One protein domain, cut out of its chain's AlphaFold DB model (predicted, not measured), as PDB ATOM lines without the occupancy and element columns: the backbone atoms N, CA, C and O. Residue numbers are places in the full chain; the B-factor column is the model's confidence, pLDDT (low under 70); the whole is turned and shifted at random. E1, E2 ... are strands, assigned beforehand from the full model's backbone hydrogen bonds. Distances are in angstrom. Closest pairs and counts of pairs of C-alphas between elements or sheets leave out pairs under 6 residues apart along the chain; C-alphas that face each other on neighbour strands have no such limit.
ATOM      1  N   ALA A   4      17.275 -46.475 -15.466       62.56
ATOM      2  CA  ALA A   4      18.320 -47.346 -14.951       62.56
ATOM      3  C   ALA A   4      17.708 -48.665 -14.476       62.56
ATOM      4  O   ALA A   4      16.878 -48.678 -13.571       62.56
ATOM      5  N   ALA A   5      18.170 -49.785 -15.041       77.81
ATOM      6  CA  ALA A   5      17.964 -51.095 -14.419       77.81
ATOM      7  C   ALA A   5      18.726 -51.212 -13.083       77.81
ATOM      8  O   ALA A   5      18.426 -52.080 -12.268       77.81
ATOM      9  N   GLN A   6      19.708 -50.330 -12.857       86.12
ATOM     10  CA  GLN A   6      20.467 -50.232 -11.622       86.12
ATOM     11  C   GLN A   6      19.800 -49.239 -10.646       86.12
ATOM     12  O   GLN A   6      19.842 -48.036 -10.906       86.12
ATOM     13  N   PRO A   7      19.218 -49.689  -9.512       74.50
ATOM     14  CA  PRO A   7      18.254 -48.896  -8.734       74.50
ATOM     15  C   PRO A   7      18.765 -47.589  -8.113       74.50
ATOM     16  O   PRO A   7      17.957 -46.776  -7.673       74.50
ATOM     17  N   LYS A   8      20.085 -47.395  -8.015       86.00
ATOM     18  CA  LYS A   8      20.699 -46.220  -7.371       86.00
ATOM     19  C   LYS A   8      21.612 -45.418  -8.294       86.00
ATOM     20  O   LYS A   8      22.273 -44.495  -7.825       86.00
ATOM     21  N   LEU A   9      21.679 -45.785  -9.571       92.50
ATOM     22  CA  LEU A   9      22.499 -45.086 -10.549       92.50
ATOM     23  C   LEU A   9      21.828 -43.753 -10.887       92.50
ATOM     24  O   LEU A   9      20.757 -43.749 -11.483       92.50
ATOM     25  N   ALA A  10      22.439 -42.643 -10.487       93.25
ATOM     26  CA  ALA A  10      21.814 -41.324 -10.509       93.25
ATOM     27  C   ALA A  10      22.351 -40.425 -11.628       93.25
ATOM     28  O   ALA A  10      21.583 -39.658 -12.213       93.25
ATOM     29  N   ALA A  11      23.636 -40.544 -11.971       94.88
ATOM     30  CA  ALA A  11      24.254 -39.716 -13.000       94.88
ATOM     31  C   ALA A  11      25.275 -40.476 -13.851       94.88
ATOM     32  O   ALA A  11      25.876 -41.463 -13.421       94.88
ATOM     33  N   ALA A  12      25.473 -39.957 -15.060       96.38
ATOM     34  CA  ALA A  12      26.516 -40.348 -15.988       96.38
ATOM     35  C   ALA A  12      27.173 -39.069 -16.522       96.38
ATOM     36  O   ALA A  12      26.507 -38.234 -17.132       96.38
ATOM     37  N   GLU A  13      28.464 -38.904 -16.259       96.88
ATOM     38  CA  GLU A  13      29.262 -37.765 -16.715       96.88
ATOM     39  C   GLU A  13      30.296 -38.253 -17.724       96.88
ATOM     40  O   GLU A  13      31.004 -39.223 -17.459       96.88
ATOM     41  N   LEU A  14      30.375 -37.595 -18.877       96.62
ATOM     42  CA  LEU A  14      31.330 -37.925 -19.925       96.62
ATOM     43  C   LEU A  14      32.395 -36.834 -20.001       96.62
ATOM     44  O   LEU A  14      32.066 -35.670 -20.228       96.62
ATOM     45  N   THR A  15      33.661 -37.215 -19.864       96.69
ATOM     46  CA  THR A  15      34.804 -36.315 -20.044       96.69
ATOM     47  C   THR A  15      35.721 -36.836 -21.143       96.69
ATOM     48  O   THR A  15      35.985 -38.036 -21.228       96.69
ATOM     49  N   ALA A  16      36.186 -35.933 -22.003       94.62
ATOM     50  CA  ALA A  16      37.274 -36.214 -22.932       94.62
ATOM     51  C   ALA A  16      38.613 -36.036 -22.208       94.62
ATOM     52  O   ALA A  16      38.726 -35.184 -21.324       94.62
ATOM     53  N   ASP A  17      39.615 -36.817 -22.590       89.94
ATOM     54  CA  ASP A  17      41.001 -36.570 -22.199       89.94
ATOM     55  C   ASP A  17      41.828 -35.981 -23.350       89.94
ATOM     56  O   ASP A  17      41.457 -36.072 -24.523       89.94
ATOM     57  N   ASP A  18      42.982 -35.411 -23.005       88.25
ATOM     58  CA  ASP A  18      43.898 -34.777 -23.962       88.25
ATOM     59  C   ASP A  18      44.524 -35.770 -24.964       88.25
ATOM     60  O   ASP A  18      45.063 -35.367 -25.993       88.25
ATOM     61  N   GLY A  19      44.458 -37.073 -24.679       85.88
ATOM     62  CA  GLY A  19      44.935 -38.160 -25.535       85.88
ATOM     63  C   GLY A  19      43.873 -38.712 -26.494       85.88
ATOM     64  O   GLY A  19      44.128 -39.720 -27.153       85.88
ATOM     65  N   GLY A  20      42.692 -38.089 -26.573       86.81
ATOM     66  CA  GLY A  20      41.590 -38.523 -27.437       86.81
ATOM     67  C   GLY A  20      40.781 -39.707 -26.894       86.81
ATOM     68  O   GLY A  20      39.981 -40.296 -27.625       86.81
ATOM     69  N   GLY A  21      40.986 -40.077 -25.632       93.81
ATOM     70  CA  GLY A  21      40.148 -41.022 -24.913       93.81
ATOM     71  C   GLY A  21      38.973 -40.353 -24.207       93.81
ATOM     72  O   GLY A  21      38.807 -39.130 -24.187       93.81
ATOM     73  N   TRP A  22      38.141 -41.198 -23.616       96.38
ATOM     74  CA  TRP A  22      36.934 -40.799 -22.910       96.38
ATOM     75  C   TRP A  22      36.884 -41.465 -21.544       96.38
ATOM     76  O   TRP A  22      37.374 -42.579 -21.349       96.38
ATOM     77  N   THR A  23      36.260 -40.787 -20.587       97.38
ATOM     78  CA  THR A  23      35.894 -41.366 -19.297       97.38
ATOM     79  C   THR A  23      34.411 -41.152 -19.055       97.38
ATOM     80  O   THR A  23      33.930 -40.021 -19.029       97.38
ATOM     81  N   LEU A  24      33.686 -42.249 -18.854       97.56
ATOM     82  CA  LEU A  24      32.308 -42.239 -18.386       97.56
ATOM     83  C   LEU A  24      32.321 -42.469 -16.879       97.56
ATOM     84  O   LEU A  24      32.685 -43.547 -16.410       97.56
ATOM     85  N   THR A  25      31.918 -41.465 -16.113       97.81
ATOM     86  CA  THR A  25      31.786 -41.577 -14.663       97.81
ATOM     87  C   THR A  25      30.336 -41.829 -14.290       97.81
ATOM     88  O   THR A  25      29.479 -40.971 -14.491       97.81
ATOM     89  N   LEU A  26      30.074 -43.001 -13.717       97.25
ATOM     90  CA  LEU A  26      28.773 -43.386 -13.182       97.25
ATOM     91  C   LEU A  26      28.706 -43.055 -11.691       97.25
ATOM     92  O   LEU A  26      29.566 -43.494 -10.924       97.25
ATOM     93  N   GLU A  27      27.694 -42.295 -11.277       96.81
ATOM     94  CA  GLU A  27      27.441 -41.964  -9.872       96.81
ATOM     95  C   GLU A  27      26.304 -42.821  -9.320       96.81
ATOM     96  O   GLU A  27      25.187 -42.806  -9.837       96.81
ATOM     97  N   GLU A  28      26.599 -43.584  -8.272       94.69
ATOM     98  CA  GLU A  28      25.645 -44.458  -7.611       94.69
ATOM     99  C   GLU A  28      25.723 -44.327  -6.089       94.69
ATOM    100  O   GLU A  28      26.657 -44.819  -5.445       94.69
ATOM    101  N   GLY A  29      24.689 -43.726  -5.499       91.25
ATOM    102  CA  GLY A  29      24.544 -43.630  -4.048       91.25
ATOM    103  C   GLY A  29      25.774 -43.027  -3.367       91.25
ATOM    104  O   GLY A  29      26.220 -43.569  -2.354       91.25
ATOM    105  N   GLY A  30      26.350 -41.971  -3.953       92.19
ATOM    106  CA  GLY A  30      27.550 -41.302  -3.443       92.19
ATOM    107  C   GLY A  30      28.882 -41.963  -3.817       92.19
ATOM    108  O   GLY A  30      29.935 -41.474  -3.413       92.19
ATOM    109  N   HIS A  31      28.874 -43.052  -4.591       95.12
ATOM    110  CA  HIS A  31      30.086 -43.681  -5.118       95.12
ATOM    111  C   HIS A  31      30.243 -43.404  -6.609       95.12
ATOM    112  O   HIS A  31      29.263 -43.377  -7.346       95.12
ATOM    113  N   ARG A  32      31.489 -43.242  -7.060       96.25
ATOM    114  CA  ARG A  32      31.814 -42.998  -8.469       96.25
ATOM    115  C   ARG A  32      32.567 -44.193  -9.046       96.25
ATOM    116  O   ARG A  32      33.544 -44.644  -8.451       96.25
ATOM    117  N   LEU A  33      32.123 -44.678 -10.201       97.38
ATOM    118  CA  LEU A  33      32.856 -45.623 -11.042       97.38
ATOM    119  C   LEU A  33      33.303 -44.879 -12.300       97.38
ATOM    120  O   LEU A  33      32.461 -44.488 -13.103       97.38
ATOM    121  N   ALA A  34      34.609 -44.677 -12.455       97.31
ATOM    122  CA  ALA A  34      35.187 -44.095 -13.661       97.31
ATOM    123  C   ALA A  34      35.544 -45.219 -14.640       97.31
ATOM    124  O   ALA A  34      36.370 -46.070 -14.325       97.31
ATOM    125  N   ALA A  35      34.909 -45.230 -15.808       97.19
ATOM    126  CA  ALA A  35      35.143 -46.190 -16.877       97.19
ATOM    127  C   ALA A  35      35.854 -45.472 -18.030       97.19
ATOM    128  O   ALA A  35      35.227 -44.705 -18.763       97.19
ATOM    129  N   ARG A  36      37.169 -45.675 -18.154       96.44
ATOM    130  CA  ARG A  36      38.016 -45.039 -19.168       96.44
ATOM    131  C   ARG A  36      38.222 -45.972 -20.358       96.44
ATOM    132  O   ARG A  36      38.504 -47.155 -20.175       96.44
ATOM    133  N   TRP A  37      38.160 -45.426 -21.568       96.12
ATOM    134  CA  TRP A  37      38.571 -46.130 -22.781       96.12
ATOM    135  C   TRP A  37      39.240 -45.202 -23.791       96.12
ATOM    136  O   TRP A  37      39.062 -43.982 -23.771       96.12
ATOM    137  N   THR A  38      40.022 -45.801 -24.685       93.38
ATOM    138  CA  THR A  38      40.691 -45.123 -25.799       93.38
ATOM    139  C   THR A  38      40.424 -45.880 -27.091       93.38
ATOM    140  O   THR A  38      40.570 -47.100 -27.123       93.38
ATOM    141  N   GLY A  39      40.090 -45.172 -28.171       87.62
ATOM    142  CA  GLY A  39      39.823 -45.808 -29.463       87.62
ATOM    143  C   GLY A  39      38.587 -46.717 -29.442       87.62
ATOM    144  O   GLY A  39      37.614 -46.427 -28.748       87.62
ATOM    145  N   THR A  40      38.617 -47.785 -30.245       86.75
ATOM    146  CA  THR A  40      37.484 -48.722 -30.422       86.75
ATOM    147  C   THR A  40      37.683 -50.070 -29.722       86.75
ATOM    148  O   THR A  40      36.720 -50.812 -29.526       86.75
ATOM    149  N   ASP A  41      38.910 -50.373 -29.300       93.12
ATOM    150  CA  ASP A  41      39.243 -51.606 -28.594       93.12
ATOM    151  C   ASP A  41      38.832 -51.557 -27.116       93.12
ATOM    152  O   ASP A  41      38.511 -50.511 -26.545       93.12
ATOM    153  N   TRP A  42      38.858 -52.722 -26.471       96.94
ATOM    154  CA  TRP A  42      38.660 -52.816 -25.030       96.94
ATOM    155  C   TRP A  42      39.858 -52.236 -24.275       96.94
ATOM    156  O   TRP A  42      41.001 -52.623 -24.501       96.94
ATOM    157  N   THR A  43      39.580 -51.352 -23.323       97.25
ATOM    158  CA  THR A  43      40.557 -50.768 -22.402       97.25
ATOM    159  C   THR A  43      40.256 -51.226 -20.981       97.25
ATOM    160  O   THR A  43      39.111 -51.159 -20.537       97.25
ATOM    161  N   VAL A  44      41.270 -51.672 -20.242       97.56
ATOM    162  CA  VAL A  44      41.118 -51.971 -18.813       97.56
ATOM    163  C   VAL A  44      41.299 -50.689 -18.005       97.56
ATOM    164  O   VAL A  44      42.310 -50.002 -18.131       97.56
ATOM    165  N   THR A  45      40.314 -50.375 -17.167       95.31
ATOM    166  CA  THR A  45      40.432 -49.385 -16.095       95.31
ATOM    167  C   THR A  45      40.594 -50.126 -14.771       95.31
ATOM    168  O   THR A  45      39.669 -50.787 -14.292       95.31
ATOM    169  N   GLU A  46      41.780 -50.002 -14.186       93.44
ATOM    170  CA  GLU A  46      42.086 -50.528 -12.858       93.44
ATOM    171  C   GLU A  46      41.392 -49.723 -11.750       93.44
ATOM    172  O   GLU A  46      40.963 -48.583 -11.942       93.44
ATOM    173  N   GLY A  47      41.317 -50.297 -10.551       91.12
ATOM    174  CA  GLY A  47      40.829 -49.594  -9.370       91.12
ATOM    175  C   GLY A  47      40.188 -50.518  -8.348       91.12
ATOM    176  O   GLY A  47      40.373 -51.733  -8.354       91.12
ATOM    177  N   ALA A  48      39.395 -49.933  -7.447       92.38
ATOM    178  CA  ALA A  48      38.681 -50.709  -6.439       92.38
ATOM    179  C   ALA A  48      37.737 -51.743  -7.077       92.38
ATOM    180  O   ALA A  48      37.607 -52.837  -6.529       92.38
ATOM    181  N   VAL A  49      37.124 -51.394  -8.210       96.25
ATOM    182  CA  VAL A  49      36.338 -52.276  -9.076       96.25
ATOM    183  C   VAL A  49      36.987 -52.255 -10.462       96.25
ATOM    184  O   VAL A  49      36.792 -51.276 -11.182       96.25
ATOM    185  N   PRO A  50      37.785 -53.271 -10.823       96.94
ATOM    186  CA  PRO A  50      38.434 -53.306 -12.125       96.94
ATOM    187  C   PRO A  50      37.402 -53.592 -13.223       96.94
ATOM    188  O   PRO A  50      36.575 -54.504 -13.103       96.94
ATOM    189  N   VAL A  51      37.446 -52.809 -14.300       98.38
ATOM    190  CA  VAL A  51      36.516 -52.926 -15.428       98.38
ATOM    191  C   VAL A  51      37.256 -52.940 -16.759       98.38
ATOM    192  O   VAL A  51      38.234 -52.223 -16.938       98.38
ATOM    193  N   ALA A  52      36.769 -53.720 -17.721       98.38
ATOM    194  CA  ALA A  52      37.100 -53.526 -19.128       98.38
ATOM    195  C   ALA A  52      35.992 -52.708 -19.791       98.38
ATOM    196  O   ALA A  52      34.809 -52.941 -19.540       98.38
ATOM    197  N   VAL A  53      36.383 -51.747 -20.621       98.44
ATOM    198  CA  VAL A  53      35.491 -50.743 -21.197       98.44
ATOM    199  C   VAL A  53      35.754 -50.615 -22.689       98.44
ATOM    200  O   VAL A  53      36.901 -50.524 -23.115       98.44
ATOM    201  N   THR A  54      34.694 -50.568 -23.482       97.69
ATOM    202  CA  THR A  54      34.739 -50.089 -24.869       97.69
ATOM    203  C   THR A  54      33.560 -49.154 -25.087       97.69
ATOM    204  O   THR A  54      32.500 -49.330 -24.482       97.69
ATOM    205  N   GLY A  55      33.733 -48.136 -25.921       96.38
ATOM    206  CA  GLY A  55      32.675 -47.185 -26.213       96.38
ATOM    207  C   GLY A  55      32.776 -46.634 -27.623       96.38
ATOM    208  O   GLY A  55      33.865 -46.483 -28.172       96.38
ATOM    209  N   GLY A  56      31.624 -46.324 -28.206       95.12
ATOM    210  CA  GLY A  56      31.522 -45.859 -29.581       95.12
ATOM    211  C   GLY A  56      30.364 -44.895 -29.781       95.12
ATOM    212  O   GLY A  56      29.283 -45.049 -29.203       95.12
ATOM    213  N   TRP A  57      30.611 -43.895 -30.623       94.56
ATOM    214  CA  TRP A  57      29.604 -42.940 -31.063       94.56
ATOM    215  C   TRP A  57      28.750 -43.538 -32.178       94.56
ATOM    216  O   TRP A  57      29.258 -44.144 -33.120       94.56
ATOM    217  N   HIS A  58      27.445 -43.328 -32.080       93.12
ATOM    218  CA  HIS A  58      26.482 -43.570 -33.138       93.12
ATOM    219  C   HIS A  58      25.923 -42.219 -33.591       93.12
ATOM    220  O   HIS A  58      25.083 -41.617 -32.919       93.12
ATOM    221  N   GLY A  59      26.402 -41.728 -34.732       92.69
ATOM    222  CA  GLY A  59      26.115 -40.360 -35.158       92.69
ATOM    223  C   GLY A  59      26.798 -39.324 -34.259       92.69
ATOM    224  O   GLY A  59      27.858 -39.588 -33.695       92.69
ATOM    225  N   ALA A  60      26.207 -38.133 -34.160       92.44
ATOM    226  CA  ALA A  60      26.836 -36.983 -33.506       92.44
ATOM    227  C   ALA A  60      26.543 -36.858 -31.999       92.44
ATOM    228  O   ALA A  60      27.258 -36.140 -31.307       92.44
ATOM    229  N   ASP A  61      25.491 -37.504 -31.487       95.38
ATOM    230  CA  ASP A  61      24.948 -37.209 -30.153       95.38
ATOM    231  C   ASP A  61      24.691 -38.436 -29.272       95.38
ATOM    232  O   ASP A  61      24.385 -38.279 -28.086       95.38
ATOM    233  N   THR A  62      24.822 -39.642 -29.823       96.62
ATOM    234  CA  THR A  62      24.533 -40.881 -29.108       96.62
ATOM    235  C   THR A  62      25.817 -41.653 -28.857       96.62
ATOM    236  O   THR A  62      26.494 -42.073 -29.791       96.62
ATOM    237  N   LEU A  63      26.138 -41.882 -27.588       96.62
ATOM    238  CA  LEU A  63      27.268 -42.699 -27.157       96.62
ATOM    239  C   LEU A  63      26.751 -44.010 -26.568       96.62
ATOM    240  O   LEU A  63      25.843 -43.999 -25.739       96.62
ATOM    241  N   THR A  64      27.358 -45.135 -26.943       97.31
ATOM    242  CA  THR A  64      27.168 -46.421 -26.258       97.31
ATOM    243  C   THR A  64      28.484 -46.873 -25.644       97.31
ATOM    244  O   THR A  64      29.504 -46.871 -26.326       97.31
ATOM    245  N   VAL A  65      28.452 -47.269 -24.372       97.94
ATOM    246  CA  VAL A  65      29.605 -47.766 -23.612       97.94
ATOM    247  C   VAL A  65      29.262 -49.117 -22.999       97.94
ATOM    248  O   VAL A  65      28.270 -49.231 -22.279       97.94
ATOM    249  N   ASP A  66      30.093 -50.120 -23.256       98.00
ATOM    250  CA  ASP A  66      30.041 -51.422 -22.602       98.00
ATOM    251  C   ASP A  66      31.075 -51.493 -21.488       98.00
ATOM    252  O   ASP A  66      32.257 -51.233 -21.704       98.00
ATOM    253  N   ILE A  67      30.622 -51.880 -20.298       98.00
ATOM    254  CA  ILE A  67      31.432 -52.004 -19.089       98.00
ATOM    255  C   ILE A  67      31.331 -53.447 -18.598       98.00
ATOM    256  O   ILE A  67      30.264 -53.897 -18.173       98.00
ATOM    257  N   ALA A  68      32.439 -54.181 -18.648       97.81
ATOM    258  CA  ALA A  68      32.565 -55.521 -18.092       97.81
ATOM    259  C   ALA A  68      33.284 -55.462 -16.740       97.81
ATOM    260  O   ALA A  68      34.422 -55.007 -16.660       97.81
ATOM    261  N   PHE A  69      32.632 -55.944 -15.683       96.50
ATOM    262  CA  PHE A  69      33.194 -55.999 -14.334       96.50
ATOM    263  C   PHE A  69      34.118 -57.210 -14.216       96.50
ATOM    264  O   PHE A  69      33.630 -58.329 -14.165       96.50
ATOM    265  N   LEU A  70      35.439 -57.019 -14.180       97.19
ATOM    266  CA  LEU A  70      36.406 -58.092 -14.472       97.19
ATOM    267  C   LEU A  70      36.441 -59.233 -13.451       97.19
ATOM    268  O   LEU A  70      36.820 -60.352 -13.784       97.19
ATOM    269  N   GLU A  71      36.027 -58.970 -12.218       95.75
ATOM    270  CA  GLU A  71      36.020 -59.962 -11.140       95.75
ATOM    271  C   GLU A  71      34.650 -60.658 -10.991       95.75
ATOM    272  O   GLU A  71      34.438 -61.433 -10.059       95.75
ATOM    273  N   THR A  72      33.693 -60.381 -11.886       93.38
ATOM    274  CA  THR A  72      32.340 -60.960 -11.863       93.38
ATOM    275  C   THR A  72      31.829 -61.212 -13.294       93.38
ATOM    276  O   THR A  72      32.414 -60.730 -14.256       93.38
ATOM    277  N   PRO A  73      30.722 -61.941 -13.516       92.81
ATOM    278  CA  PRO A  73      30.200 -62.139 -14.873       92.81
ATOM    279  C   PRO A  73      29.399 -60.939 -15.420       92.81
ATOM    280  O   PRO A  73      28.825 -61.031 -16.508       92.81
ATOM    281  N   HIS A  74      29.294 -59.835 -14.675       94.38
ATOM    282  CA  HIS A  74      28.344 -58.759 -14.960       94.38
ATOM    283  C   HIS A  74      28.848 -57.807 -16.048       94.38
ATOM    284  O   HIS A  74      30.013 -57.403 -16.071       94.38
ATOM    285  N   ARG A  75      27.938 -57.418 -16.942       95.94
ATOM    286  CA  ARG A  75      28.181 -56.463 -18.022       95.94
ATOM    287  C   ARG A  75      27.054 -55.450 -18.079       95.94
ATOM    288  O   ARG A  75      25.889 -55.828 -18.221       95.94
ATOM    289  N   LEU A  76      27.414 -54.179 -17.992       96.44
ATOM    290  CA  LEU A  76      26.500 -53.051 -18.060       96.44
ATOM    291  C   LEU A  76      26.742 -52.300 -19.364       96.44
ATOM    292  O   LEU A  76      27.866 -51.880 -19.624       96.44
ATOM    293  N   ARG A  77      25.690 -52.090 -20.152       97.31
ATOM    294  CA  ARG A  77      25.728 -51.160 -21.276       97.31
ATOM    295  C   ARG A  77      25.043 -49.863 -20.883       97.31
ATOM    296  O   ARG A  77      23.905 -49.862 -20.398       97.31
ATOM    297  N   VAL A  78      25.737 -48.758 -21.118       97.56
ATOM    298  CA  VAL A  78      25.241 -47.405 -20.897       97.56
ATOM    299  C   VAL A  78      25.100 -46.711 -22.241       97.56
ATOM    300  O   VAL A  78      26.045 -46.657 -23.021       97.56
ATOM    301  N   THR A  79      23.914 -46.181 -22.513       97.25
ATOM    302  CA  THR A  79      23.651 -45.355 -23.693       97.25
ATOM    303  C   THR A  79      23.365 -43.939 -23.235       97.25
ATOM    304  O   THR A  79      22.443 -43.741 -22.445       97.25
ATOM    305  N   CYS A  80      24.121 -42.969 -23.735       96.56
ATOM    306  CA  CYS A  80      23.945 -41.549 -23.460       96.56
ATOM    307  C   CYS A  80      23.447 -40.843 -24.722       96.56
ATOM    308  O   CYS A  80      24.041 -41.010 -25.784       96.56
ATOM    309  N   VAL A  81      22.393 -40.037 -24.594       95.62
ATOM    310  CA  VAL A  81      21.905 -39.124 -25.639       95.62
ATOM    311  C   VAL A  81      22.184 -37.706 -25.154       95.62
ATOM    312  O   VAL A  81      21.556 -37.232 -24.201       95.62
ATOM    313  N   LEU A  82      23.178 -37.053 -25.761       92.56
ATOM    314  CA  LEU A  82      23.719 -35.782 -25.273       92.56
ATOM    315  C   LEU A  82      22.746 -34.615 -25.431       92.56
ATOM    316  O   LEU A  82      22.632 -33.785 -24.529       92.56
ATOM    317  N   THR A  83      22.046 -34.567 -26.562       93.81
ATOM    318  CA  THR A  83      21.037 -33.553 -26.900       93.81
ATOM    319  C   THR A  83      19.939 -33.495 -25.843       93.81
ATOM    320  O   THR A  83      19.630 -32.423 -25.324       93.81
ATOM    321  N   ASP A  84      19.449 -34.661 -25.427       91.94
ATOM    322  CA  ASP A  84      18.404 -34.780 -24.408       91.94
ATOM    323  C   ASP A  84      18.948 -34.775 -22.969       91.94
ATOM    324  O   ASP A  84      18.174 -34.777 -22.007       91.94
ATOM    325  N   ARG A  85      20.278 -34.812 -22.797       92.88
ATOM    326  CA  ARG A  85      20.962 -35.019 -21.506       92.88
ATOM    327  C   ARG A  85      20.382 -36.206 -20.740       92.88
ATOM    328  O   ARG A  85      20.066 -36.124 -19.550       92.88
ATOM    329  N   THR A  86      20.204 -37.319 -21.444       93.94
ATOM    330  CA  THR A  86      19.679 -38.551 -20.855       93.94
ATOM    331  C   THR A  86      20.665 -39.684 -20.987       93.94
ATOM    332  O   THR A  86      21.504 -39.710 -21.886       93.94
ATOM    333  N   PHE A  87      20.535 -40.651 -20.087       95.62
ATOM    334  CA  PHE A  87      21.211 -41.919 -20.238       95.62
ATOM    335  C   PHE A  87      20.311 -43.069 -19.805       95.62
ATOM    336  O   PHE A  87      19.369 -42.911 -19.017       95.62
ATOM    337  N   ARG A  88      20.613 -44.242 -20.351       95.12
ATOM    338  CA  ARG A  88      19.990 -45.512 -20.000       95.12
ATOM    339  C   ARG A  88      21.068 -46.510 -19.643       95.12
ATOM    340  O   ARG A  88      22.084 -46.577 -20.325       95.12
ATOM    341  N   ALA A  89      20.815 -47.302 -18.614       95.00
ATOM    342  CA  ALA A  89      21.711 -48.367 -18.193       95.00
ATOM    343  C   ALA A  89      20.962 -49.699 -18.225       95.00
ATOM    344  O   ALA A  89      19.889 -49.821 -17.623       95.00
ATOM    345  N   HIS A  90      21.527 -50.685 -18.918       93.12
ATOM    346  CA  HIS A  90      20.952 -52.019 -19.024       93.12
ATOM    347  C   HIS A  90      21.998 -53.104 -18.805       93.12
ATOM    348  O   HIS A  90      23.130 -53.021 -19.282       93.12
ATOM    349  N   TRP A  91      21.594 -54.141 -18.083       94.62
ATOM    350  CA  TRP A  91      22.423 -55.308 -17.849       94.62
ATOM    351  C   TRP A  91      22.364 -56.240 -19.060       94.62
ATOM    352  O   TRP A  91      21.285 -56.667 -19.463       94.62
ATOM    353  N   LEU A  92      23.525 -56.560 -19.631       93.62
ATOM    354  CA  LEU A  92      23.665 -57.641 -20.615       93.62
ATOM    355  C   LEU A  92      23.740 -59.003 -19.914       93.62
ATOM    356  O   LEU A  92      23.310 -60.017 -20.455       93.62
ATOM    357  N   THR A  93      24.250 -59.008 -18.683       89.75
ATOM    358  CA  THR A  93      24.182 -60.131 -17.745       89.75
ATOM    359  C   THR A  93      23.627 -59.615 -16.421       89.75
ATOM    360  O   THR A  93      24.319 -58.941 -15.656       89.75
ATOM    361  N   THR A  94      22.339 -59.878 -16.183       80.31
ATOM    362  CA  THR A  94      21.598 -59.351 -15.030       80.31
ATOM    363  C   THR A  94      22.102 -59.956 -13.718       80.31
ATOM    364  O   THR A  94      22.082 -61.182 -13.575       80.31
ATOM    365  N   PRO A  95      22.514 -59.129 -12.739       82.12
ATOM    366  CA  PRO A  95      22.801 -59.601 -11.392       82.12
ATOM    367  C   PRO A  95      21.580 -60.285 -10.760       82.12
ATOM    368  O   PRO A  95      20.468 -59.769 -10.847       82.12
ATOM    369  N   LEU A  96      21.784 -61.408 -10.061       84.88
ATOM    370  CA  LEU A  96      20.710 -62.096  -9.315       84.88
ATOM    371  C   LEU A  96      20.084 -61.212  -8.225       84.88
ATOM    372  O   LEU A  96      18.926 -61.388  -7.857       84.88
ATOM    373  N   VAL A  97      20.866 -60.270  -7.703       83.19
ATOM    374  CA  VAL A  97      20.462 -59.274  -6.710       83.19
ATOM    375  C   VAL A  97      21.003 -57.930  -7.197       83.19
ATOM    376  O   VAL A  97      22.132 -57.913  -7.694       83.19
ATOM    377  N   PRO A  98      20.263 -56.812  -7.073       82.00
ATOM    378  CA  PRO A  98      20.725 -55.498  -7.524       82.00
ATOM    379  C   PRO A  98      21.822 -54.939  -6.600       82.00
ATOM    380  O   PRO A  98      21.607 -54.006  -5.823       82.00
ATOM    381  N   TRP A  99      23.007 -55.545  -6.657       89.56
ATOM    382  CA  TRP A  99      24.190 -55.106  -5.930       89.56
ATOM    383  C   TRP A  99      24.630 -53.729  -6.418       89.56
ATOM    384  O   TRP A  99      24.564 -53.473  -7.621       89.56
ATOM    385  N   PRO A 100      25.117 -52.848  -5.527       93.25
ATOM    386  CA  PRO A 100      25.726 -51.605  -5.973       93.25
ATOM    387  C   PRO A 100      26.958 -51.911  -6.837       93.25
ATOM    388  O   PRO A 100      27.682 -52.870  -6.565       93.25
ATOM    389  N   LEU A 101      27.249 -51.069  -7.826       94.69
ATOM    390  CA  LEU A 101      28.367 -51.227  -8.761       94.69
ATOM    391  C   LEU A 101      29.700 -51.410  -8.028       94.69
ATOM    392  O   LEU A 101      30.522 -52.234  -8.421       94.69
ATOM    393  N   ARG A 102      29.888 -50.710  -6.898       94.56
ATOM    394  CA  ARG A 102      31.091 -50.833  -6.055       94.56
ATOM    395  C   ARG A 102      31.328 -52.243  -5.491       94.56
ATOM    396  O   ARG A 102      32.430 -52.524  -5.034       94.56
ATOM    397  N   ALA A 103      30.293 -53.083  -5.451       93.69
ATOM    398  CA  ALA A 103      30.338 -54.450  -4.940       93.69
ATOM    399  C   ALA A 103      30.541 -55.496  -6.047       93.69
ATOM    400  O   ALA A 103      30.695 -56.673  -5.735       93.69
ATOM    401  N   LEU A 104      30.582 -55.095  -7.324       93.88
ATOM    402  CA  LEU A 104      30.829 -55.988  -8.462       93.88
ATOM    403  C   LEU A 104      32.327 -56.263  -8.639       93.88
ATOM    404  O   LEU A 104      32.928 -56.005  -9.678       93.88
TER     405      LEU A 104
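Overview. This is residues 4 to 104 of the 109 residues of a protein of Actinospica acidiphila (UniProt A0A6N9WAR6). The domain is a sandwich, two antiparallel sheets face to face with their strands crossed at 72 degrees: a three-stranded sheet E1 E2 E3 and a larger, twisted sheet E4 E5 E6 E7 E8. The chain fills the smaller sheet first, changes to the larger one at the link E3 to E4, and after E8 runs on through residues 94 to 104 without a named element. The printed part has 101 residues with eight named strands, E1 to E8 along the chain, and no named helix; the class is all strand. Strand order is E1 - E2 - E3 in one sheet and E4 - E5 - E6 - E7 - E8 in the other. The whole is compact and rounded, with a radius of gyration of the C-alphas of 12.7 A and spans of 35 by 28 by 24 A.

Along the chain. E1 is residues 9 to 16, 21.2 A long, and begins at C-alpha 9 (22.499, -45.086, -10.549). E2 is residues 22 to 28, 19.4 A, and E3 residues 31 to 37, 19.7 A. E4 is short, residues 43 to 45, 6.5 A, and begins at C-alpha 43 (40.557, -50.768, -22.402). E5 is residues 51 to 58, 22.4 A; E6 residues 62 to 69, 22.8 A; E7 residues 75 to 81, 20.0 A. E8 is residues 86 to 93, 22.3 A, and ends at C-alpha 93 (24.182, -60.131, -17.745).

Arrangement. E1, E2 and E3 form a meander, each strand the antiparallel neighbour of the one before, and E4 to E8 form another. In the hairpin E1 and E2, N 13 and O 25 are within hydrogen-bond range at 2.9 A; in the hairpin E2 and E3, N 24 and O 35 at 2.9 A. E4 and E5, at 128 degrees between directions, have N 43 and O 53 at 2.8 A. E5 and E6 have N 56 and O 64 at 2.9 A, E6 and E7 N 65 and O 78 at 2.8 A, and E7 and E8 N 79 and O 88 at 2.9 A. From edge strand E4 to edge strand E8 the strands' lines turn by 97 degrees. Between the sheets, the closest C-alphas of E3 and E4 are those of Trp 37 and Thr 43, 5.1 A. Those of E1 and E8 are Ala 12 and Phe 87, 7.0 A. E2 and E5 are near each other, with 7 pairs of C-alphas within 10 A, while E2 and E8 are apart.

Size, cuts and confidence. The two C-alphas farthest apart are those of Asp 18 and Leu 96, 38.7 A. The printed part has no cut, and the seven links between strands are tight. Mean pLDDT of the printed part is 93.3; only residue 4 is under 70.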